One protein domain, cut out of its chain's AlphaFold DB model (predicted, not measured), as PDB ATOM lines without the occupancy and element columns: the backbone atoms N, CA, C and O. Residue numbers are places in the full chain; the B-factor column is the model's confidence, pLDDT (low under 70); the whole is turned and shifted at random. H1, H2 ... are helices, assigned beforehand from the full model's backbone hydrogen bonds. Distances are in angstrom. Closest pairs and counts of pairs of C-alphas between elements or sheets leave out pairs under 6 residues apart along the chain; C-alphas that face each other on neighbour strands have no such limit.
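AT A GLANCE: This is residues 2 to 48 of the 147 residues of an uncharacterized protein of Candidatus Marinimicrobia bacterium CG08_land_8_20_14_0_20_45_22 (UniProt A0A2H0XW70). There is little regular structure here: a long drawn-out stretch, residues 2 to 17, runs to H1 at one end, and the chain then folds back through small H2. Residues 2 to 9 stick out, and residues 44 to 48 run across the long direction. The 47 printed residues hold H1, then H2, and no named strand; the class is all helix, with 15 residues in named elements. The whole is only just loose, close to extended, with a radius of gyration of the C-alphas of 13.8 A and spans of 41 by 26 by 16 A.

IN THESE COORDINATES: Start at C-alpha 2, (-46.592, -11.253, -5.712). Find H1, residues 18 to 27, from (-42.303, -36.805, 15.978), 14.3 A long. H2, residues 35 to 39, ends at (-48.235, -21.499, 16.716).

HOW THE PARTS SIT: H1 and H2 are apart, but only just, their closest C-alphas 8.2 A apart; a short link of 7 residues joins them. In H2 the O i to N i+4 pair is within hydrogen-bond range; in H1, 5 of 6 are.

THE WHOLE: The C-alphas of His 4 and Arg 26 are the two farthest apart, at 41.4 A. The printed part has no cut, and no printed residue is under 70 in pLDDT.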
ATOM      1  N   PHE A   2     -47.047 -11.863  -6.968       71.25
ATOM      2  CA  PHE A   2     -46.592 -11.253  -5.712       71.25
ATOM      3  C   PHE A   2     -46.420  -9.743  -5.913       71.25
ATOM      4  O   PHE A   2     -45.977  -9.319  -6.974       71.25
ATOM      5  N   GLU A   3     -46.782  -8.931  -4.922       80.94
ATOM      6  CA  GLU A   3     -46.836  -7.465  -5.062       80.94
ATOM      7  C   GLU A   3     -45.487  -6.757  -4.826       80.94
ATOM      8  O   GLU A   3     -45.439  -5.533  -4.841       80.94
ATOM      9  N   HIS A   4     -44.396  -7.512  -4.618       78.44
ATOM     10  CA  HIS A   4     -43.023  -7.001  -4.439       78.44
ATOM     11  C   HIS A   4     -42.907  -5.840  -3.431       78.44
ATOM     12  O   HIS A   4     -42.186  -4.871  -3.658       78.44
ATOM     13  N   ARG A   5     -43.628  -5.942  -2.312       83.50
ATOM     14  CA  ARG A   5     -43.533  -5.002  -1.190       83.50
ATOM     15  C   ARG A   5     -42.426  -5.429  -0.226       83.50
ATOM     16  O   ARG A   5     -42.018  -6.593  -0.230       83.50
ATOM     17  N   GLU A   6     -41.957  -4.494   0.596       84.88
ATOM     18  CA  GLU A   6     -41.080  -4.820   1.725       84.88
ATOM     19  C   GLU A   6     -41.792  -5.793   2.677       84.88
ATOM     20  O   GLU A   6     -43.002  -5.701   2.878       84.88
ATOM     21  N   ALA A   7     -41.049  -6.762   3.216       83.94
ATOM     22  CA  ALA A   7     -41.606  -7.769   4.111       83.94
ATOM     23  C   ALA A   7     -41.837  -7.183   5.512       83.94
ATOM     24  O   ALA A   7     -40.925  -6.597   6.090       83.94
ATOM     25  N   ASP A   8     -43.022  -7.407   6.086       89.69
ATOM     26  CA  ASP A   8     -43.382  -6.884   7.414       89.69
ATOM     27  C   ASP A   8     -42.639  -7.593   8.564       89.69
ATOM     28  O   ASP A   8     -42.438  -7.026   9.639       89.69
ATOM     29  N   ARG A   9     -42.234  -8.854   8.353       92.81
ATOM     30  CA  ARG A   9     -41.436  -9.664   9.287       92.81
ATOM     31  C   ARG A   9     -40.634 -10.745   8.562       92.81
ATOM     32  O   ARG A   9     -40.901 -11.068   7.406       92.81
ATOM     33  N   ILE A  10     -39.687 -11.356   9.272       92.38
ATOM     34  CA  ILE A  10     -38.974 -12.553   8.801       92.38
ATOM     35  C   ILE A  10     -39.924 -13.760   8.671       92.38
ATOM     36  O   ILE A  10     -40.863 -13.864   9.468       92.38
ATOM     37  N   PRO A  11     -39.690 -14.686   7.723       92.69
ATOM     38  CA  PRO A  11     -40.387 -15.968   7.685       92.69
ATOM     39  C   PRO A  11     -39.964 -16.869   8.859       92.69
ATOM     40  O   PRO A  11     -38.802 -16.860   9.267       92.69
ATOM     41  N   ILE A  12     -40.898 -17.659   9.387       95.25
ATOM     42  CA  ILE A  12     -40.712 -18.579  10.512       95.25
ATOM     43  C   ILE A  12     -41.179 -19.968  10.077       95.25
ATOM     44  O   ILE A  12     -42.352 -20.171   9.778       95.25
ATOM     45  N   THR A  13     -40.262 -20.933  10.065       95.31
ATOM     46  CA  THR A  13     -40.533 -22.335   9.726       95.31
ATOM     47  C   THR A  13     -39.672 -23.250  10.584       95.31
ATOM     48  O   THR A  13     -38.552 -22.889  10.939       95.31
ATOM     49  N   ASP A  14     -40.169 -24.451  10.868       94.38
ATOM     50  CA  ASP A  14     -39.414 -25.491  11.574       94.38
ATOM     51  C   ASP A  14     -39.909 -26.895  11.170       94.38
ATOM     52  O   ASP A  14     -40.839 -27.045  10.375       94.38
ATOM     53  N   SER A  15     -39.265 -27.945  11.667       92.31
ATOM     54  CA  SER A  15     -39.623 -29.349  11.458       92.31
ATOM     55  C   SER A  15     -39.476 -30.108  12.781       92.31
ATOM     56  O   SER A  15     -38.448 -30.752  13.008       92.31
ATOM     57  N   PRO A  16     -40.476 -30.020  13.679       92.62
ATOM     58  CA  PRO A  16     -40.410 -30.658  14.985       92.62
ATOM     59  C   PRO A  16     -40.308 -32.180  14.860       92.62
ATOM     60  O   PRO A  16     -40.922 -32.812  13.999       92.62
ATOM     61  N   TRP A  17     -39.550 -32.773  15.777       89.31
ATOM     62  CA  TRP A  17     -39.450 -34.219  15.930       89.31
ATOM     63  C   TRP A  17     -40.832 -34.834  16.195       89.31
ATOM     64  O   TRP A  17     -41.674 -34.240  16.873       89.31
ATOM     65  N   ARG A  18     -41.054 -36.067  15.735       86.00
ATOM     66  CA  ARG A  18     -42.303 -36.805  15.978       86.00
ATOM     67  C   ARG A  18     -42.566 -36.948  17.477       86.00
ATOM     68  O   ARG A  18     -43.672 -36.687  17.934       86.00
ATOM     69  N   THR A  19     -41.530 -37.269  18.249       87.69
ATOM     70  CA  THR A  19     -41.608 -37.360  19.717       87.69
ATOM     71  C   THR A  19     -41.960 -36.020  20.373       87.69
ATOM     72  O   THR A  19     -42.608 -35.991  21.420       87.69
ATOM     73  N   THR A  20     -41.578 -34.897  19.752       92.94
ATOM     74  CA  THR A  20     -41.961 -33.550  20.201       92.94
ATOM     75  C   THR A  20     -43.438 -33.285  19.927       92.94
ATOM     76  O   THR A  20     -44.135 -32.842  20.836       92.94
ATOM     77  N   ILE A  21     -43.948 -33.642  18.743       92.94
ATOM     78  CA  ILE A  21     -45.384 -33.560  18.426       92.94
ATOM     79  C   ILE A  21     -46.216 -34.415  19.395       92.94
ATOM     80  O   ILE A  21     -47.194 -33.939  19.968       92.94
ATOM     81  N   GLU A  22     -45.789 -35.650  19.668       90.50
ATOM     82  CA  GLU A  22     -46.444 -36.534  20.642       90.50
ATOM     83  C   GLU A  22     -46.477 -35.931  22.056       90.50
ATOM     84  O   GLU A  22     -47.456 -36.104  22.788       90.50
ATOM     85  N   ARG A  23     -45.424 -35.206  22.452       94.62
ATOM     86  CA  ARG A  23     -45.382 -34.464  23.718       94.62
ATOM     87  C   ARG A  23     -46.336 -33.272  23.702       94.62
ATOM     88  O   ARG A  23     -47.100 -33.124  24.649       94.62
ATOM     89  N   TRP A  24     -46.357 -32.483  22.631       96.88
ATOM     90  CA  TRP A  24     -47.260 -31.338  22.487       96.88
ATOM     91  C   TRP A  24     -48.734 -31.735  22.531       96.88
ATOM     92  O   TRP A  24     -49.538 -31.005  23.106       96.88
ATOM     93  N   HIS A  25     -49.094 -32.924  22.041       95.50
ATOM     94  CA  HIS A  25     -50.451 -33.443  22.218       95.50
ATOM     95  C   HIS A  25     -50.838 -33.633  23.688       95.50
ATOM     96  O   HIS A  25     -51.975 -33.363  24.071       95.50
ATOM     97  N   ARG A  26     -49.888 -34.037  24.539       95.56
ATOM     98  CA  ARG A  26     -50.093 -34.121  25.994       95.56
ATOM     99  C   ARG A  26     -50.087 -32.748  26.673       95.56
ATOM    100  O   ARG A  26     -50.645 -32.619  27.756       95.56
ATOM    101  N   GLU A  27     -49.472 -31.745  26.049       96.56
ATOM    102  CA  GLU A  27     -49.405 -30.358  26.538       96.56
ATOM    103  C   GLU A  27     -50.599 -29.492  26.092       96.56
ATOM    104  O   GLU A  27     -50.753 -28.381  26.591       96.56
ATOM    105  N   GLY A  28     -51.465 -29.992  25.202       96.25
ATOM    106  CA  GLY A  28     -52.716 -29.325  24.820       96.25
ATOM    107  C   GLY A  28     -52.906 -29.061  23.325       96.25
ATOM    108  O   GLY A  28     -53.944 -28.522  22.945       96.25
ATOM    109  N   LEU A  29     -51.964 -29.458  22.463       97.06
ATOM    110  CA  LEU A  29     -52.175 -29.425  21.015       97.06
ATOM    111  C   LEU A  29     -53.163 -30.530  20.609       97.06
ATOM    112  O   LEU A  29     -52.884 -31.715  20.781       97.06
ATOM    113  N   SER A  30     -54.311 -30.178  20.037       96.00
ATOM    114  CA  SER A  30     -55.293 -31.184  19.603       96.00
ATOM    115  C   SER A  30     -54.713 -32.123  18.523       96.00
ATOM    116  O   SER A  30     -54.035 -31.636  17.617       96.00
ATOM    117  N   PRO A  31     -54.994 -33.446  18.544       91.19
ATOM    118  CA  PRO A  31     -54.524 -34.398  17.523       91.19
ATOM    119  C   PRO A  31     -54.898 -34.041  16.080       91.19
ATOM    120  O   PRO A  31     -54.200 -34.430  15.150       91.19
ATOM    121  N   ASN A  32     -55.989 -33.292  15.894       92.69
ATOM    122  CA  ASN A  32     -56.477 -32.872  14.577       92.69
ATOM    123  C   ASN A  32     -56.089 -31.428  14.226       92.69
ATOM    124  O   ASN A  32     -56.585 -30.886  13.241       92.69
ATOM    125  N   GLN A  33     -55.261 -30.779  15.046       93.81
ATOM    126  CA  GLN A  33     -54.842 -29.401  14.837       93.81
ATOM    127  C   GLN A  33     -53.400 -29.351  14.339       93.81
ATOM    128  O   GLN A  33     -52.504 -29.975  14.906       93.81
ATOM    129  N   SER A  34     -53.173 -28.567  13.288       93.50
ATOM    130  CA  SER A  34     -51.827 -28.266  12.816       93.50
ATOM    131  C   SER A  34     -51.076 -27.444  13.861       93.50
ATOM    132  O   SER A  34     -51.571 -26.419  14.329       93.50
ATOM    133  N   TRP A  35     -49.857 -27.861  14.203       95.38
ATOM    134  CA  TRP A  35     -48.973 -27.055  15.046       95.38
ATOM    135  C   TRP A  35     -48.576 -25.741  14.354       95.38
ATOM    136  O   TRP A  35     -48.343 -24.750  15.039       95.38
ATOM    137  N   VAL A  36     -48.534 -25.725  13.012       95.75
ATOM    138  CA  VAL A  36     -48.251 -24.530  12.199       95.75
ATOM    139  C   VAL A  36     -49.315 -23.472  12.478       95.75
ATOM    140  O   VAL A  36     -48.981 -22.352  12.857       95.75
ATOM    141  N   ASP A  37     -50.589 -23.874  12.407       95.69
ATOM    142  CA  ASP A  37     -51.737 -23.001  12.672       95.69
ATOM    143  C   ASP A  37     -51.798 -22.605  14.149       95.69
ATOM    144  O   ASP A  37     -52.030 -21.444  14.477       95.69
ATOM    145  N   TYR A  38     -51.577 -23.569  15.049       96.19
ATOM    146  CA  TYR A  38     -51.609 -23.342  16.494       96.19
ATOM    147  C   TYR A  38     -50.555 -22.320  16.941       96.19
ATOM    148  O   TYR A  38     -50.850 -21.449  17.757       96.19
ATOM    149  N   CYS A  39     -49.338 -22.407  16.399       95.81
ATOM    150  CA  CYS A  39     -48.235 -21.499  16.716       95.81
ATOM    151  C   CYS A  39     -48.221 -20.229  15.848       95.81
ATOM    152  O   CYS A  39     -47.438 -19.323  16.131       95.81
ATOM    153  N   GLY A  40     -49.047 -20.156  14.800       95.19
ATOM    154  CA  GLY A  40     -49.108 -19.017  13.881       95.19
ATOM    155  C   GLY A  40     -47.829 -18.802  13.065       95.19
ATOM    156  O   GLY A  40     -47.467 -17.656  12.794       95.19
ATOM    157  N   ILE A  41     -47.122 -19.881  12.713       95.56
ATOM    158  CA  ILE A  41     -45.916 -19.816  11.869       95.56
ATOM    159  C   ILE A  41     -46.273 -19.931  10.375       95.56
ATOM    160  O   ILE A  41     -47.423 -20.186  10.023       95.56
ATOM    161  N   ASP A  42     -45.310 -19.716   9.475       94.75
ATOM    162  CA  ASP A  42     -45.588 -19.718   8.037       94.75
ATOM    163  C   ASP A  42     -45.839 -21.123   7.484       94.75
ATOM    164  O   ASP A  42     -45.124 -22.079   7.793       94.75
ATOM    165  N   HIS A  43     -46.802 -21.230   6.566       92.69
ATOM    166  CA  HIS A  43     -47.007 -22.440   5.778       92.69
ATOM    167  C   HIS A  43     -45.916 -22.562   4.720       92.69
ATOM    168  O   HIS A  43     -45.945 -21.896   3.682       92.69
ATOM    169  N   VAL A  44     -44.954 -23.439   4.985       91.50
ATOM    170  CA  VAL A  44     -43.895 -23.783   4.041       91.50
ATOM    171  C   VAL A  44     -44.100 -25.211   3.569       91.50
ATOM    172  O   VAL A  44     -43.882 -26.165   4.311       91.50
ATOM    173  N   GLU A  45     -44.472 -25.350   2.301       88.12
ATOM    174  CA  GLU A  45     -44.593 -26.649   1.650       88.12
ATOM    175  C   GLU A  45     -43.311 -27.009   0.907       88.12
ATOM    176  O   GLU A  45     -42.681 -26.176   0.247       88.12
ATOM    177  N   ARG A  46     -42.915 -28.281   0.997       85.38
ATOM    178  CA  ARG A  46     -41.713 -28.789   0.334       85.38
ATOM    179  C   ARG A  46     -42.094 -29.749  -0.779       85.38
ATOM    180  O   ARG A  46     -42.466 -30.890  -0.526       85.38
ATOM    181  N   ILE A  47     -41.895 -29.317  -2.020       89.00
ATOM    182  CA  ILE A  47     -41.953 -30.209  -3.177       89.00
ATOM    183  C   ILE A  47     -40.631 -30.972  -3.246       89.00
ATOM    184  O   ILE A  47     -39.553 -30.376  -3.278       89.00
ATOM    185  N   ARG A  48     -40.710 -32.301  -3.249       86.44
ATOM    186  CA  ARG A  48     -39.553 -33.180  -3.426       86.44
ATOM    187  C   ARG A  48     -39.765 -34.087  -4.625       86.44
ATOM    188  O   ARG A  48     -40.883 -34.503  -4.910       86.44
TER     189      ARG A  48